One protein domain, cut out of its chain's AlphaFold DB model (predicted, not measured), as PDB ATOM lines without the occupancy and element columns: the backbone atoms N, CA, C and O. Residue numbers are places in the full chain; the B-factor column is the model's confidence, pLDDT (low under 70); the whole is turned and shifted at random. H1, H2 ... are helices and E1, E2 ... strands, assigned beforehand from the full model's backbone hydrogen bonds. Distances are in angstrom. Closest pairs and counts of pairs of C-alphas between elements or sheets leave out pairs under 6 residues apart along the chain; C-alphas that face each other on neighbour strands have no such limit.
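This is residues 3 to 51 of the 61 residues of an uncharacterized protein of Sphingomonas oleivorans (UniProt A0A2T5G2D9). A long two-stranded hairpin, E3 and E4, makes an arm that runs from a small head. The head holds a second, much shorter hairpin, E1 and E2, with a long looped link between its strands, and one short helix, H1, packed near E2. The printed part has 49 residues with four named strands and one named helix, in the order E1, E2, E3, E4, H1, and its class is mixed, helices and strands. Its two sheets have two strands each, E1 - E2 and E3 - E4, both antiparallel. The whole is only just extended, close to loose, with a radius of gyration of the C-alphas of 14.9 A, and its outline is a rod, spanning 44 by 18 by 17 A.

E3 covers residues 23 to 30 and is 22.9 A long; its first C-alpha, of Ala 23, is at (437.467, 216.062, 467.965). E4, the longest strand by residues, covers residues 33 to 41 and is 23.4 A long, and it bends by 56 degrees at residue 36. E2 is residues 17 to 20, 10.3 A. E1 is residues 3 to 5, 6.7 A, and begins at C-alpha 3, (430.931, 208.145, 475.483). H1 is residues 43 to 49, 9.8 A, and ends at C-alpha 49, (440.485, 209.474, 481.282).

E3 and E4 form a hairpin, antiparallel, with 162 degrees between their directions. The C-alphas of Ala 23 and Glu 41 face each other at 4.3 A, and N 26 and O 38 are within hydrogen-bond range at 2.8 A, as are N 33 and O 30 at 2.9 A. E2 runs on into E3 across a break of 2 residues, at 51 degrees. E1 and E2 form the other hairpin, antiparallel at 132 degrees; the C-alphas of His 4 and Pro 18 face each other at 4.4 A, and N 3 and O 19 are 2.9 A apart, within hydrogen-bond range. E2 and H1 have 4 pairs of C-alphas within 8 A, the closest being those of Val 19 and Gln 49, 6.3 A apart. E1 and H1 are apart, and so are E3 and H1. In H1 every O i to N i+4 pair is within hydrogen-bond range.

The C-alphas farthest apart are those of Thr 15 and Asp 31, 44.4 A. The printed part has no cut. The link from E1 to E2 is long, 11 residues, and in it residues 8 to 9 pair with residues 12 to 13, antiparallel. The links E2 to E3, E3 to E4 and E4 to H1 are tight. The mean pLDDT of the printed part is 96.8, and no printed residue is under 70.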
ATOM      1  N   GLY A   3     431.151 209.580 475.636       96.44
ATOM      2  CA  GLY A   3     430.931 208.145 475.483       96.44
ATOM      3  C   GLY A   3     431.226 207.373 476.764       96.44
ATOM      4  O   GLY A   3     431.486 207.964 477.807       96.44
ATOM      5  N   HIS A   4     431.205 206.043 476.673       97.94
ATOM      6  CA  HIS A   4     431.618 205.153 477.757       97.94
ATOM      7  C   HIS A   4     432.676 204.187 477.237       97.94
ATOM      8  O   HIS A   4     432.465 203.518 476.223       97.94
ATOM      9  N   PHE A   5     433.813 204.102 477.922       97.62
ATOM     10  CA  PHE A   5     434.874 203.187 477.524       97.62
ATOM     11  C   PHE A   5     434.545 201.776 478.021       97.62
ATOM     12  O   PHE A   5     434.583 201.504 479.218       97.62
ATOM     13  N   THR A   6     434.193 200.877 477.101       97.81
ATOM     14  CA  THR A   6     433.799 199.479 477.384       97.81
ATOM     15  C   THR A   6     434.717 198.447 476.727       97.81
ATOM     16  O   THR A   6     434.548 197.246 476.917       97.81
ATOM     17  N   SER A   7     435.672 198.900 475.916       95.25
ATOM     18  CA  SER A   7     436.584 198.039 475.161       95.25
ATOM     19  C   SER A   7     437.906 197.825 475.896       95.25
ATOM     20  O   SER A   7     438.203 198.484 476.889       95.25
ATOM     21  N   TYR A   8     438.729 196.911 475.393       97.25
ATOM     22  CA  TYR A   8     440.128 196.796 475.795       97.25
ATOM     23  C   TYR A   8     441.003 197.650 474.873       97.25
ATOM     24  O   TYR A   8     440.893 197.555 473.652       97.25
ATOM     25  N   PHE A   9     441.870 198.479 475.451       96.31
ATOM     26  CA  PHE A   9     442.827 199.301 474.720       96.31
ATOM     27  C   PHE A   9     444.191 199.267 475.410       96.31
ATOM     28  O   PHE A   9     444.318 199.623 476.583       96.31
ATOM     29  N   GLN A  10     445.216 198.848 474.665       94.75
ATOM     30  CA  GLN A  10     446.564 198.582 475.176       94.75
ATOM     31  C   GLN A  10     446.561 197.655 476.394       94.75
ATOM     32  O   GLN A  10     446.471 196.458 476.211       94.75
ATOM     33  N   SER A  11     446.670 198.171 477.620       93.06
ATOM     34  CA  SER A  11     446.665 197.391 478.866       93.06
ATOM     35  C   SER A  11     445.475 197.719 479.775       93.06
ATOM     36  O   SER A  11     445.441 197.305 480.935       93.06
ATOM     37  N   ARG A  12     444.491 198.477 479.272       95.75
ATOM     38  CA  ARG A  12     443.324 198.937 480.028       95.75
ATOM     39  C   ARG A  12     442.045 198.336 479.468       95.75
ATOM     40  O   ARG A  12     441.773 198.446 478.277       95.75
ATOM     41  N   THR A  13     441.241 197.751 480.348       97.31
ATOM     42  CA  THR A  13     439.876 197.319 480.038       97.31
ATOM     43  C   THR A  13     438.907 198.371 480.548       97.31
ATOM     44  O   THR A  13     438.911 198.696 481.735       97.31
ATOM     45  N   GLY A  14     438.093 198.911 479.652       96.69
ATOM     46  CA  GLY A  14     436.985 199.778 479.997       96.69
ATOM     47  C   GLY A  14     435.868 198.995 480.680       96.69
ATOM     48  O   GLY A  14     435.480 197.922 480.224       96.69
ATOM     49  N   THR A  15     435.339 199.534 481.772       97.00
ATOM     50  CA  THR A  15     434.211 198.955 482.520       97.00
ATOM     51  C   THR A  15     432.953 199.811 482.384       97.00
ATOM     52  O   THR A  15     432.045 199.711 483.204       97.00
ATOM     53  N   GLY A  16     432.906 200.680 481.371       97.69
ATOM     54  CA  GLY A  16     431.817 201.621 481.140       97.69
ATOM     55  C   GLY A  16     431.996 202.964 481.842       97.69
ATOM     56  O   GLY A  16     431.008 203.652 482.061       97.69
ATOM     57  N   GLN A  17     433.216 203.363 482.207       97.44
ATOM     58  CA  GLN A  17     433.468 204.710 482.720       97.44
ATOM     59  C   GLN A  17     433.217 205.766 481.631       97.44
ATOM     60  O   GLN A  17     433.536 205.517 480.461       97.44
ATOM     61  N   PRO A  18     432.660 206.937 481.988       97.75
ATOM     62  CA  PRO A  18     432.416 207.994 481.024       97.75
ATOM     63  C   PRO A  18     433.737 208.576 480.515       97.75
ATOM     64  O   PRO A  18     434.705 208.709 481.264       97.75
ATOM     65  N   VAL A  19     433.746 208.949 479.240       97.12
ATOM     66  CA  VAL A  19     434.811 209.727 478.609       97.12
ATOM     67  C   VAL A  19     434.209 210.938 477.909       97.12
ATOM     68  O   VAL A  19     433.102 210.861 477.373       97.12
ATOM     69  N   ASP A  20     434.939 212.043 477.898       97.50
ATOM     70  CA  ASP A  20     434.614 213.239 477.133       97.50
ATOM     71  C   ASP A  20     435.891 213.874 476.582       97.50
ATOM     72  O   ASP A  20     436.777 214.290 477.329       97.50
ATOM     73  N   PHE A  21     435.997 213.921 475.262       94.94
ATOM     74  CA  PHE A  21     437.132 214.506 474.558       94.94
ATOM     75  C   PHE A  21     436.645 215.242 473.315       94.94
ATOM     76  O   PHE A  21     435.559 214.973 472.796       94.94
ATOM     77  N   ILE A  22     437.427 216.197 472.832       96.12
ATOM     78  CA  ILE A  22     437.075 216.962 471.637       96.12
ATOM     79  C   ILE A  22     437.714 216.340 470.396       96.12
ATOM     80  O   ILE A  22     438.847 215.860 470.437       96.12
ATOM     81  N   ALA A  23     436.979 216.392 469.292       96.44
ATOM     82  CA  ALA A  23     437.467 216.062 467.965       96.44
ATOM     83  C   ALA A  23     436.961 217.119 466.981       96.44
ATOM     84  O   ALA A  23     435.911 217.731 467.190       96.44
ATOM     85  N   THR A  24     437.729 217.371 465.932       97.00
ATOM     86  CA  THR A  24     437.360 218.262 464.836       97.00
ATOM     87  C   THR A  24     437.701 217.579 463.526       97.00
ATOM     88  O   THR A  24     438.860 217.249 463.276       97.00
ATOM     89  N   ASP A  25     436.686 217.401 462.690       96.81
ATOM     90  CA  ASP A  25     436.851 216.904 461.333       96.81
ATOM     91  C   ASP A  25     437.107 218.060 460.368       96.81
ATOM     92  O   ASP A  25     436.446 219.100 460.408       96.81
ATOM     93  N   ILE A  26     438.066 217.857 459.471       97.62
ATOM     94  CA  ILE A  26     438.399 218.762 458.377       97.62
ATOM     95  C   ILE A  26     438.102 218.014 457.085       97.62
ATOM     96  O   ILE A  26     438.767 217.034 456.741       97.62
ATOM     97  N   LEU A  27     437.084 218.483 456.370       98.12
ATOM     98  CA  LEU A  27     436.631 217.888 455.119       98.12
ATOM     99  C   LEU A  27     436.983 218.807 453.954       98.12
ATOM    100  O   LEU A  27     436.674 220.000 453.986       98.12
ATOM    101  N   ARG A  28     437.574 218.250 452.894       98.00
ATOM    102  CA  ARG A  28     437.640 218.922 451.593       98.00
ATOM    103  C   ARG A  28     436.509 218.412 450.716       98.00
ATOM    104  O   ARG A  28     436.361 217.206 450.546       98.00
ATOM    105  N   VAL A  29     435.753 219.338 450.129       97.94
ATOM    106  CA  VAL A  29     434.704 219.032 449.152       97.94
ATOM    107  C   VAL A  29     435.122 219.535 447.772       97.94
ATOM    108  O   VAL A  29     435.480 220.704 447.628       97.94
ATOM    109  N   GLN A  30     435.053 218.666 446.761       98.31
ATOM    110  CA  GLN A  30     435.217 218.999 445.341       98.31
ATOM    111  C   GLN A  30     434.114 218.303 444.539       98.31
ATOM    112  O   GLN A  30     433.763 217.159 444.825       98.31
ATOM    113  N   ASP A  31     433.512 219.014 443.582       97.88
ATOM    114  CA  ASP A  31     432.412 218.513 442.739       97.88
ATOM    115  C   ASP A  31     431.257 217.862 443.529       97.88
ATOM    116  O   ASP A  31     430.692 216.837 443.146       97.88
ATOM    117  N   GLY A  32     430.921 218.454 444.680       97.69
ATOM    118  CA  GLY A  32     429.846 217.982 445.557       97.69
ATOM    119  C   GLY A  32     430.163 216.701 446.337       97.69
ATOM    120  O   GLY A  32     429.259 216.131 446.946       97.69
ATOM    121  N   LYS A  33     431.419 216.237 446.341       97.94
ATOM    122  CA  LYS A  33     431.869 215.041 447.069       97.94
ATOM    123  C   LYS A  33     432.991 215.382 448.040       97.94
ATOM    124  O   LYS A  33     433.811 216.250 447.763       97.94
ATOM    125  N   ILE A  34     433.049 214.670 449.164       97.88
ATOM    126  CA  ILE A  34     434.200 214.721 450.071       97.88
ATOM    127  C   ILE A  34     435.363 214.001 449.379       97.88
ATOM    128  O   ILE A  34     435.233 212.829 449.032       97.88
ATOM    129  N   THR A  35     436.473 214.697 449.158       98.12
ATOM    130  CA  THR A  35     437.690 214.133 448.543       98.12
ATOM    131  C   THR A  35     438.768 213.823 449.564       98.12
ATOM    132  O   THR A  35     439.583 212.934 449.346       98.12
ATOM    133  N   ASP A  36     438.754 214.539 450.686       97.88
ATOM    134  CA  ASP A  36     439.707 214.374 451.770       97.88
ATOM    135  C   ASP A  36     438.975 214.517 453.104       97.88
ATOM    136  O   ASP A  36     438.119 215.392 453.270       97.88
ATOM    137  N   HIS A  37     439.353 213.683 454.066       97.19
ATOM    138  CA  HIS A  37     438.887 213.749 455.446       97.19
ATOM    139  C   HIS A  37     440.103 213.608 456.351       97.19
ATOM    140  O   HIS A  37     440.768 212.577 456.369       97.19
ATOM    141  N   SER A  38     440.429 214.688 457.055       96.19
ATOM    142  CA  SER A  38     441.431 214.691 458.123       96.19
ATOM    143  C   SER A  38     440.728 214.911 459.455       96.19
ATOM    144  O   SER A  38     439.691 215.568 459.501       96.19
ATOM    145  N   HIS A  39     441.303 214.404 460.537       95.75
ATOM    146  CA  HIS A  39     440.767 214.586 461.881       95.75
ATOM    147  C   HIS A  39     441.851 215.124 462.819       95.75
ATOM    148  O   HIS A  39     443.041 214.847 462.653       95.75
ATOM    149  N   LEU A  40     441.419 215.920 463.795       96.38
ATOM    150  CA  LEU A  40     442.224 216.388 464.917       96.38
ATOM    151  C   LEU A  40     441.497 216.043 466.215       96.38
ATOM    152  O   LEU A  40     440.345 216.426 466.399       96.38
ATOM    153  N   GLU A  41     442.181 215.356 467.126       97.06
ATOM    154  CA  GLU A  41     441.601 214.835 468.366       97.06
ATOM    155  C   GLU A  41     442.459 215.187 469.580       97.06
ATOM    156  O   GLU A  41     443.691 215.111 469.531       97.06
ATOM    157  N   ASP A  42     441.809 215.490 470.707       96.62
ATOM    158  CA  ASP A  42     442.482 215.614 472.003       96.62
ATOM    159  C   ASP A  42     442.713 214.237 472.646       96.62
ATOM    160  O   ASP A  42     442.073 213.825 473.622       96.62
ATOM    161  N   ASN A  43     443.677 213.513 472.081       95.81
ATOM    162  CA  ASN A  43     444.062 212.193 472.563       95.81
ATOM    163  C   ASN A  43     444.677 212.222 473.965       95.81
ATOM    164  O   ASN A  43     444.561 211.247 474.700       95.81
ATOM    165  N   LEU A  44     445.305 213.325 474.384       96.81
ATOM    166  CA  LEU A  44     445.882 213.406 475.725       96.81
ATOM    167  C   LEU A  44     444.788 213.369 476.797       96.81
ATOM    168  O   LEU A  44     444.926 212.646 477.788       96.81
ATOM    169  N   THR A  45     443.709 214.125 476.600       96.38
ATOM    170  CA  THR A  45     442.552 214.110 477.501       96.38
ATOM    171  C   THR A  45     441.906 212.727 477.539       96.38
ATOM    172  O   THR A  45     441.705 212.187 478.630       96.38
ATOM    173  N   LEU A  46     441.683 212.100 476.378       96.69
ATOM    174  CA  LEU A  46     441.141 210.741 476.305       96.69
ATOM    175  C   LEU A  46     442.034 209.722 477.033       96.69
ATOM    176  O   LEU A  46     441.561 208.993 477.906       96.69
ATOM    177  N   LEU A  47     443.337 209.696 476.732       96.56
ATOM    178  CA  LEU A  47     444.296 208.745 477.308       96.56
ATOM    179  C   LEU A  47     444.445 208.891 478.827       96.56
ATOM    180  O   LEU A  47     444.687 207.896 479.516       96.56
ATOM    181  N   LYS A  48     444.276 210.104 479.365       96.19
ATOM    182  CA  LYS A  48     444.203 210.336 480.815       96.19
ATOM    183  C   LYS A  48     442.926 209.756 481.419       96.19
ATOM    184  O   LYS A  48     443.000 209.082 482.442       96.19
ATOM    185  N   GLN A  49     441.774 209.973 480.786       96.50
ATOM    186  CA  GLN A  49     440.485 209.474 481.282       96.50
ATOM    187  C   GLN A  49     440.394 207.943 481.267       96.50
ATOM    188  O   GLN A  49     439.834 207.354 482.189       96.50
ATOM    189  N   ILE A  50     440.999 207.281 480.275       96.06
ATOM    190  CA  ILE A  50     441.063 205.809 480.232       96.06
ATOM    191  C   ILE A  50     442.239 205.224 481.038       96.06
ATOM    192  O   ILE A  50     442.429 204.008 481.066       96.06
ATOM    193  N   GLY A  51     443.031 206.071 481.705       94.50
ATOM    194  CA  GLY A  51     444.077 205.662 482.644       94.50
ATOM    195  C   GLY A  51     445.366 205.128 482.011       94.50
ATOM    196  O   GLY A  51     446.118 204.412 482.679       94.50
TER     197      GLY A  51